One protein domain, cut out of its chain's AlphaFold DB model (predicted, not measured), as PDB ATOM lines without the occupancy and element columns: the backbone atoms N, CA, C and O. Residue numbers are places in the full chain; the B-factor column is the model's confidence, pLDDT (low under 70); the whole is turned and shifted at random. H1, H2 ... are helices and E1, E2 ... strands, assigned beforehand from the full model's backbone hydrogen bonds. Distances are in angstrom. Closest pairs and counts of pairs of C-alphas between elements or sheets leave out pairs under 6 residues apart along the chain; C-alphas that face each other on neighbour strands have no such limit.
ATOM      1  N   PHE A   6      -4.425  21.344  36.853       94.12
ATOM      2  CA  PHE A   6      -3.020  21.036  36.602       94.12
ATOM      3  C   PHE A   6      -2.700  21.218  35.117       94.12
ATOM      4  O   PHE A   6      -3.538  20.953  34.256       94.12
ATOM      5  N   GLY A   7      -1.473  21.636  34.814       90.50
ATOM      6  CA  GLY A   7      -0.978  21.752  33.445       90.50
ATOM      7  C   GLY A   7      -0.503  23.159  33.067       90.50
ATOM      8  O   GLY A   7      -0.340  24.009  33.946       90.50
ATOM      9  N   PRO A   8      -0.248  23.390  31.765       95.12
ATOM     10  CA  PRO A   8      -0.493  22.459  30.656       95.12
ATOM     11  C   PRO A   8       0.463  21.252  30.659       95.12
ATOM     12  O   PRO A   8       1.626  21.369  31.061       95.12
ATOM     13  N   LYS A   9      -0.010  20.088  30.190       94.81
ATOM     14  CA  LYS A   9       0.816  18.875  30.048       94.81
ATOM     15  C   LYS A   9       2.033  19.122  29.157       94.81
ATOM     16  O   LYS A   9       1.903  19.660  28.057       94.81
ATOM     17  N   GLN A  10       3.194  18.660  29.615       96.62
ATOM     18  CA  GLN A  10       4.451  18.689  28.864       96.62
ATOM     19  C   GLN A  10       4.636  17.412  28.036       96.62
ATOM     20  O   GLN A  10       4.018  16.387  28.318       96.62
ATOM     21  N   LYS A  11       5.482  17.476  26.999       94.06
ATOM     22  CA  LYS A  11       5.718  16.378  26.038       94.06
ATOM     23  C   LYS A  11       6.203  15.081  26.689       94.06
ATOM     24  O   LYS A  11       5.928  14.005  26.172       94.06
ATOM     25  N   ASP A  12       6.934  15.202  27.781       93.75
ATOM     26  CA  ASP A  12       7.560  14.132  28.552       93.75
ATOM     27  C   ASP A  12       6.727  13.685  29.763       93.75
ATOM     28  O   ASP A  12       7.156  12.804  30.506       93.75
ATOM     29  N   HIS A  13       5.532  14.254  29.971       92.75
ATOM     30  CA  HIS A  13       4.677  13.834  31.075       92.75
ATOM     31  C   HIS A  13       4.202  12.384  30.858       92.75
ATOM     32  O   HIS A  13       3.692  12.071  29.780       92.75
ATOM     33  N   PRO A  14       4.304  11.502  31.870       94.69
ATOM     34  CA  PRO A  14       4.115  10.059  31.697       94.69
ATOM     35  C   PRO A  14       2.736   9.667  31.159       94.69
ATOM     36  O   PRO A  14       2.641   8.720  30.393       94.69
ATOM     37  N   SER A  15       1.686  10.410  31.513       94.75
ATOM     38  CA  SER A  15       0.318  10.133  31.055       94.75
ATOM     39  C   SER A  15      -0.066  10.758  29.708       94.75
ATOM     40  O   SER A  15      -1.239  10.760  29.340       94.75
ATOM     41  N   VAL A  16       0.872  11.330  28.942       96.00
ATOM     42  CA  VAL A  16       0.569  11.739  27.556       96.00
ATOM     43  C   VAL A  16       0.249  10.493  26.723       96.00
ATOM     44  O   VAL A  16       1.015   9.536  26.713       96.00
ATOM     45  N   ASN A  17      -0.854  10.544  25.969       96.31
ATOM     46  CA  ASN A  17      -1.497   9.444  25.235       96.31
ATOM     47  C   ASN A  17      -2.308   8.438  26.070       96.31
ATOM     48  O   ASN A  17      -3.023   7.636  25.466       96.31
ATOM     49  N   ASP A  18      -2.290   8.509  27.403       97.06
ATOM     50  CA  ASP A  18      -3.220   7.722  28.222       97.06
ATOM     51  C   ASP A  18      -4.655   8.222  28.044       97.06
ATOM     52  O   ASP A  18      -4.894   9.388  27.718       97.06
ATOM     53  N   LEU A  19      -5.631   7.340  28.262       97.62
ATOM     54  CA  LEU A  19      -7.043   7.671  28.102       97.62
ATOM     55  C   LEU A  19      -7.595   8.383  29.338       97.62
ATOM     56  O   LEU A  19      -7.571   7.851  30.451       97.62
ATOM     57  N   CYS A  20      -8.196   9.549  29.112       96.50
ATOM     58  CA  CYS A  20      -9.037  10.208  30.100       96.50
ATOM     59  C   CYS A  20     -10.253   9.328  30.409       96.50
ATOM     60  O   CYS A  20     -11.047   9.024  29.519       96.50
ATOM     61  N   GLN A  21     -10.440   8.972  31.681       93.50
ATOM     62  CA  GLN A  21     -11.557   8.118  32.108       93.50
ATOM     63  C   GLN A  21     -12.926   8.819  32.027       93.50
ATOM     64  O   GLN A  21     -13.953   8.152  32.067       93.50
ATOM     65  N   GLY A  22     -12.954  10.151  31.881       93.19
ATOM     66  CA  GLY A  22     -14.191  10.920  31.729       93.19
ATOM     67  C   GLY A  22     -14.738  10.955  30.298       93.19
ATOM     68  O   GLY A  22     -15.941  10.822  30.098       93.19
ATOM     69  N   CYS A  23     -13.877  11.116  29.285       95.81
ATOM     70  CA  CYS A  23     -14.309  11.240  27.882       95.81
ATOM     71  C   CYS A  23     -13.771  10.159  26.934       95.81
ATOM     72  O   CYS A  23     -14.118  10.164  25.751       95.81
ATOM     73  N   GLY A  24     -12.893   9.271  27.407       96.12
ATOM     74  CA  GLY A  24     -12.277   8.205  26.612       96.12
ATOM     75  C   GLY A  24     -11.277   8.682  25.554       96.12
ATOM     76  O   GLY A  24     -10.828   7.878  24.741       96.12
ATOM     77  N   LYS A  25     -10.927   9.975  25.521       97.44
ATOM     78  CA  LYS A  25      -9.936  10.529  24.584       97.44
ATOM     79  C   LYS A  25      -8.540  10.529  25.214       97.44
ATOM     80  O   LYS A  25      -8.433  10.713  26.428       97.44
ATOM     81  N   PRO A  26      -7.473  10.373  24.411       97.31
ATOM     82  CA  PRO A  26      -6.113  10.440  24.921       97.31
ATOM     83  C   PRO A  26      -5.765  11.851  25.401       97.31
ATOM     84  O   PRO A  26      -6.177  12.840  24.784       97.31
ATOM     85  N   PHE A  27      -4.953  11.940  26.451       97.19
ATOM     86  CA  PHE A  27      -4.313  13.184  26.858       97.19
ATOM     87  C   PHE A  27      -3.274  13.641  25.835       97.19
ATOM     88  O   PHE A  27      -2.493  12.839  25.314       97.19
ATOM     89  N   LYS A  28      -3.214  14.949  25.597       97.44
ATOM     90  CA  LYS A  28      -2.283  15.593  24.672       97.44
ATOM     91  C   LYS A  28      -1.414  16.622  25.385       97.44
ATOM     92  O   LYS A  28      -1.756  17.153  26.439       97.44
ATOM     93  N   VAL A  29      -0.273  16.927  24.772       97.62
ATOM     94  CA  VAL A  29       0.558  18.073  25.163       97.62
ATOM     95  C   VAL A  29      -0.278  19.344  25.046       97.62
ATOM     96  O   VAL A  29      -0.943  19.544  24.031       97.62
ATOM     97  N   GLY A  30      -0.239  20.193  26.071       96.94
ATOM     98  CA  GLY A  30      -1.076  21.391  26.144       96.94
ATOM     99  C   GLY A  30      -2.396  21.205  26.895       96.94
ATOM    100  O   GLY A  30      -2.976  22.207  27.306       96.94
ATOM    101  N   ASP A  31      -2.849  19.969  27.129       96.75
ATOM    102  CA  ASP A  31      -4.085  19.729  27.881       96.75
ATOM    103  C   ASP A  31      -3.930  20.146  29.350       96.75
ATOM    104  O   ASP A  31      -2.865  19.979  29.958       96.75
ATOM    105  N   TYR A  32      -5.027  20.633  29.930       96.62
ATOM    106  CA  TYR A  32      -5.176  20.812  31.371       96.62
ATOM    107  C   TYR A  32      -5.951  19.635  31.966       96.62
ATOM    108  O   TYR A  32      -6.923  19.143  31.382       96.62
ATOM    109  N   THR A  33      -5.525  19.183  33.141       96.00
ATOM    110  CA  THR A  33      -6.107  18.037  33.841       96.00
ATOM    111  C   THR A  33      -6.497  18.375  35.272       96.00
ATOM    112  O   THR A  33      -6.178  19.440  35.798       96.00
ATOM    113  N   THR A  34      -7.226  17.464  35.903       95.75
ATOM    114  CA  THR A  34      -7.466  17.441  37.347       95.75
ATOM    115  C   THR A  34      -7.412  16.003  37.854       95.75
ATOM    116  O   THR A  34      -7.430  15.052  37.069       95.75
ATOM    117  N   LEU A  35      -7.355  15.855  39.173       94.38
ATOM    118  CA  LEU A  35      -7.501  14.583  39.862       94.38
ATOM    119  C   LEU A  35      -8.899  14.488  40.474       94.38
ATOM    120  O   LEU A  35      -9.314  15.400  41.188       94.38
ATOM    121  N   ILE A  36      -9.600  13.383  40.217       92.25
ATOM    122  CA  ILE A  36     -10.846  13.028  40.906       92.25
ATOM    123  C   ILE A  36     -10.523  11.946  41.926       92.25
ATOM    124  O   ILE A  36     -10.056  10.864  41.565       92.25
ATOM    125  N   THR A  37     -10.787  12.221  43.198       92.81
ATOM    126  CA  THR A  37     -10.682  11.234  44.273       92.81
ATOM    127  C   THR A  37     -11.831  10.234  44.195       92.81
ATOM    128  O   THR A  37     -12.997  10.615  44.247       92.81
ATOM    129  N   ILE A  38     -11.495   8.947  44.101       91.56
ATOM    130  CA  ILE A  38     -12.474   7.848  44.019       91.56
ATOM    131  C   ILE A  38     -12.694   7.144  45.366       91.56
ATOM    132  O   ILE A  38     -13.660   6.403  45.520       91.56
ATOM    133  N   GLY A  39     -11.827   7.393  46.352       94.31
ATOM    134  CA  GLY A  39     -11.922   6.836  47.703       94.31
ATOM    135  C   GLY A  39     -10.662   6.067  48.120       94.31
ATOM    136  O   GLY A  39      -9.646   6.152  47.438       94.31
ATOM    137  N   PRO A  40     -10.701   5.319  49.235       96.81
ATOM    138  CA  PRO A  40      -9.529   4.672  49.842       96.81
ATOM    139  C   PRO A  40      -8.955   3.478  49.057       96.81
ATOM    140  O   PRO A  40      -7.925   2.931  49.439       96.81
ATOM    141  N   GLY A  41      -9.600   3.058  47.966       94.44
ATOM    142  CA  GLY A  41      -9.217   1.844  47.242       94.44
ATOM    143  C   GLY A  41      -9.394   0.589  48.103       94.44
ATOM    144  O   GLY A  41     -10.348   0.496  48.881       94.44
ATOM    145  N   ASP A  42      -8.467  -0.359  47.971       95.81
ATOM    146  CA  ASP A  42      -8.551  -1.687  48.597       95.81
ATOM    147  C   ASP A  42      -7.813  -1.792  49.945       95.81
ATOM    148  O   ASP A  42      -7.724  -2.880  50.511       95.81
ATOM    149  N   ASP A  43      -7.292  -0.682  50.481       96.69
ATOM    150  CA  ASP A  43      -6.625  -0.663  51.787       96.69
ATOM    151  C   ASP A  43      -7.663  -0.726  52.931       96.69
ATOM    152  O   ASP A  43      -8.464   0.207  53.092       96.69
ATOM    153  N   PRO A  44      -7.679  -1.795  53.758       96.81
ATOM    154  CA  PRO A  44      -8.678  -1.949  54.814       96.81
ATOM    155  C   PRO A  44      -8.615  -0.865  55.899       96.81
ATOM    156  O   PRO A  44      -9.659  -0.493  56.447       96.81
ATOM    157  N   GLU A  45      -7.420  -0.357  56.215       97.81
ATOM    158  CA  GLU A  45      -7.220   0.679  57.230       97.81
ATOM    159  C   GLU A  45      -7.776   2.016  56.733       97.81
ATOM    160  O   GLU A  45      -8.537   2.689  57.436       97.81
ATOM    161  N   GLU A  46      -7.466   2.381  55.489       97.94
ATOM    162  CA  GLU A  46      -7.957   3.621  54.884       97.94
ATOM    163  C   GLU A  46      -9.472   3.573  54.643       97.94
ATOM    164  O   GLU A  46     -10.172   4.564  54.869       97.94
ATOM    165  N   GLN A  47     -10.020   2.402  54.300       97.69
ATOM    166  CA  GLN A  47     -11.468   2.193  54.249       97.69
ATOM    167  C   GLN A  47     -12.144   2.402  55.604       97.69
ATOM    168  O   GLN A  47     -13.242   2.963  55.665       97.69
ATOM    169  N   GLN A  48     -11.524   1.947  56.694       97.75
ATOM    170  CA  GLN A  48     -12.050   2.182  58.033       97.75
ATOM    171  C   GLN A  48     -12.012   3.671  58.387       97.75
ATOM    172  O   GLN A  48     -13.044   4.213  58.785       97.75
ATOM    173  N   LYS A  49     -10.879   4.352  58.173       97.75
ATOM    174  CA  LYS A  49     -10.762   5.803  58.406       97.75
ATOM    175  C   LYS A  49     -11.821   6.586  57.624       97.75
ATOM    176  O   LYS A  49     -12.496   7.431  58.209       97.75
ATOM    177  N   ALA A  50     -12.031   6.253  56.347       96.19
ATOM    178  CA  ALA A  50     -13.053   6.875  55.507       96.19
ATOM    179  C   ALA A  50     -14.476   6.666  56.056       96.19
ATOM    180  O   ALA A  50     -15.240   7.626  56.158       96.19
ATOM    181  N   ARG A  51     -14.829   5.433  56.463       96.75
ATOM    182  CA  ARG A  51     -16.138   5.114  57.074       96.75
ATOM    183  C   ARG A  51     -16.373   5.855  58.393       96.75
ATOM    184  O   ARG A  51     -17.508   6.199  58.702       96.75
ATOM    185  N   GLU A  52     -15.310   6.113  59.147       97.38
ATOM    186  CA  GLU A  52     -15.338   6.856  60.411       97.38
ATOM    187  C   GLU A  52     -15.313   8.386  60.222       97.38
ATOM    188  O   GLU A  52     -15.333   9.123  61.207       97.38
ATOM    189  N   GLY A  53     -15.243   8.891  58.983       96.00
ATOM    190  CA  GLY A  53     -15.126  10.327  58.703       96.00
ATOM    191  C   GLY A  53     -13.781  10.931  59.126       96.00
ATOM    192  O   GLY A  53     -13.673  12.141  59.328       96.00
ATOM    193  N   ARG A  54     -12.751  10.097  59.287       97.31
ATOM    194  CA  ARG A  54     -11.390  10.507  59.653       97.31
ATOM    195  C   ARG A  54     -10.557  10.762  58.395       97.31
ATOM    196  O   ARG A  54     -10.873  10.202  57.349       97.31
ATOM    197  N   PRO A  55      -9.476  11.561  58.472       96.50
ATOM    198  CA  PRO A  55      -8.547  11.718  57.355       96.50
ATOM    199  C   PRO A  55      -8.016  10.365  56.872       96.50
ATOM    200  O   PRO A  55      -7.613   9.542  57.695       96.50
ATOM    201  N   TYR A  56      -8.015  10.163  55.555       96.62
ATOM    202  CA  TYR A  56      -7.600   8.920  54.910       96.62
ATOM    203  C   TYR A  56      -6.869   9.202  53.589       96.62
ATOM    204  O   TYR A  56      -7.053  10.255  52.971       96.62
ATOM    205  N   ASN A  57      -6.037   8.259  53.161       96.00
ATOM    206  CA  ASN A  57      -5.394   8.243  51.858       96.00
ATOM    207  C   ASN A  57      -6.398   7.782  50.809       96.00
ATOM    208  O   ASN A  57      -7.015   6.731  50.948       96.00
ATOM    209  N   ALA A  58      -6.537   8.559  49.740       95.25
ATOM    210  CA  ALA A  58      -7.450   8.250  48.656       95.25
ATOM    211  C   ALA A  58      -6.688   8.000  47.356       95.25
ATOM    212  O   ALA A  58      -5.742   8.713  47.016       95.25
ATOM    213  N   VAL A  59      -7.160   7.018  46.598       95.19
ATOM    214  CA  VAL A  59      -6.824   6.857  45.190       95.19
ATOM    215  C   VAL A  59      -7.521   7.966  44.408       95.19
ATOM    216  O   VAL A  59      -8.683   8.307  44.665       95.19
ATOM    217  N   ALA A  60      -6.806   8.527  43.442       93.94
ATOM    218  CA  ALA A  60      -7.346   9.505  42.518       93.94
ATOM    219  C   ALA A  60      -7.009   9.125  41.079       93.94
ATOM    220  O   ALA A  60      -5.962   8.536  40.809       93.94
ATOM    221  N   ILE A  61      -7.903   9.485  40.163       93.88
ATOM    222  CA  ILE A  61      -7.722   9.291  38.726       93.88
ATOM    223  C   ILE A  61      -7.519  10.635  38.040       93.88
ATOM    224  O   ILE A  61      -8.150  11.630  38.399       93.88
ATOM    225  N   GLU A  62      -6.640  10.660  37.043       95.31
ATOM    226  CA  GLU A  62      -6.448  11.833  36.199       95.31
ATOM    227  C   GLU A  62      -7.516  11.889  35.098       95.31
ATOM    228  O   GLU A  62      -7.789  10.898  34.417       95.31
ATOM    229  N   VAL A  63      -8.101  13.070  34.903       96.50
ATOM    230  CA  VAL A  63      -9.059  13.366  33.828       96.50
ATOM    231  C   VAL A  63      -8.768  14.733  33.213       96.50
ATOM    232  O   VAL A  63      -8.104  15.572  33.826       96.50
ATOM    233  N   HIS A  64      -9.276  14.990  32.003       96.75
ATOM    234  CA  HIS A  64      -9.296  16.347  31.444       96.75
ATOM    235  C   HIS A  64     -10.060  17.264  32.390       96.75
ATOM    236  O   HIS A  64     -11.082  16.853  32.936       96.75
ATOM    237  N   PHE A  65      -9.589  18.499  32.559       95.12
ATOM    238  CA  PHE A  65     -10.211  19.444  33.487       95.12
ATOM    239  C   PHE A  65     -11.714  19.619  33.212       95.12
ATOM    240  O   PHE A  65     -12.526  19.510  34.124       95.12
ATOM    241  N   ASP A  66     -12.087  19.743  31.937       93.12
ATOM    242  CA  ASP A  66     -13.484  19.900  31.510       93.12
ATOM    243  C   ASP A  66     -14.344  18.643  31.729       93.12
ATOM    244  O   ASP A  66     -15.569  18.712  31.716       93.12
ATOM    245  N   CYS A  67     -13.726  17.474  31.923       94.12
ATOM    246  CA  CYS A  67     -14.444  16.224  32.190       94.12
ATOM    247  C   CYS A  67     -14.800  16.039  33.667       94.12
ATOM    248  O   CYS A  67     -15.440  15.049  34.009       94.12
ATOM    249  N   ALA A  68     -14.358  16.936  34.547       87.50
ATOM    250  CA  ALA A  68     -14.400  16.693  35.979       87.50
ATOM    251  C   ALA A  68     -15.769  16.904  36.645       87.50
ATOM    252  O   ALA A  68     -15.891  16.602  37.829       87.50
TER     253      ALA A  68
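This is residues 6 to 68 of the 70 residues of an uncharacterized protein of bacterium (UniProt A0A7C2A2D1). With little regular structure, this is an elongated model: a long loop stretch, residues 6 to 32, makes one end, a twisted ribbon of two strands, E1 and E2, runs along the long axis, and helix H1 caps the other end. The printed part has 63 residues, 21 of them in named elements, in the order E1, H1, E2; the class is mixed and the sheet is antiparallel. It is loose, with a radius of gyration of the C-alphas of 14.3 A and spans of 40 by 21 by 17 A.

After residues 6 to 32, with no named element, E1 covers residues 33 to 39, 18.7 A long, from C-alpha 33 at (-6.107, 18.037, 33.841). H1 covers residues 44 to 51, 10.5 A. E2 covers residues 59 to 64, 16.9 A, ending at C-alpha 64 at (-9.296, 16.347, 31.444).

E1 and E2 are antiparallel neighbours at 150 degrees; N 34 and O 63 are within hydrogen-bond range at 2.9 A, as are N 59 and O 39 at 2.8 A. The closest C-alphas of E1 and H1, those of Gly 39 and Ala 50, are 7.9 A apart. In H1 every O i to N i+4 pair is within hydrogen-bond range.

The two farthest C-alphas, of Lys 11 and Glu 52, are 41.4 A apart. The printed part has no cut; the link E1 to H1 is tight, H1 to E2 short. No printed residue is under 70 in pLDDT.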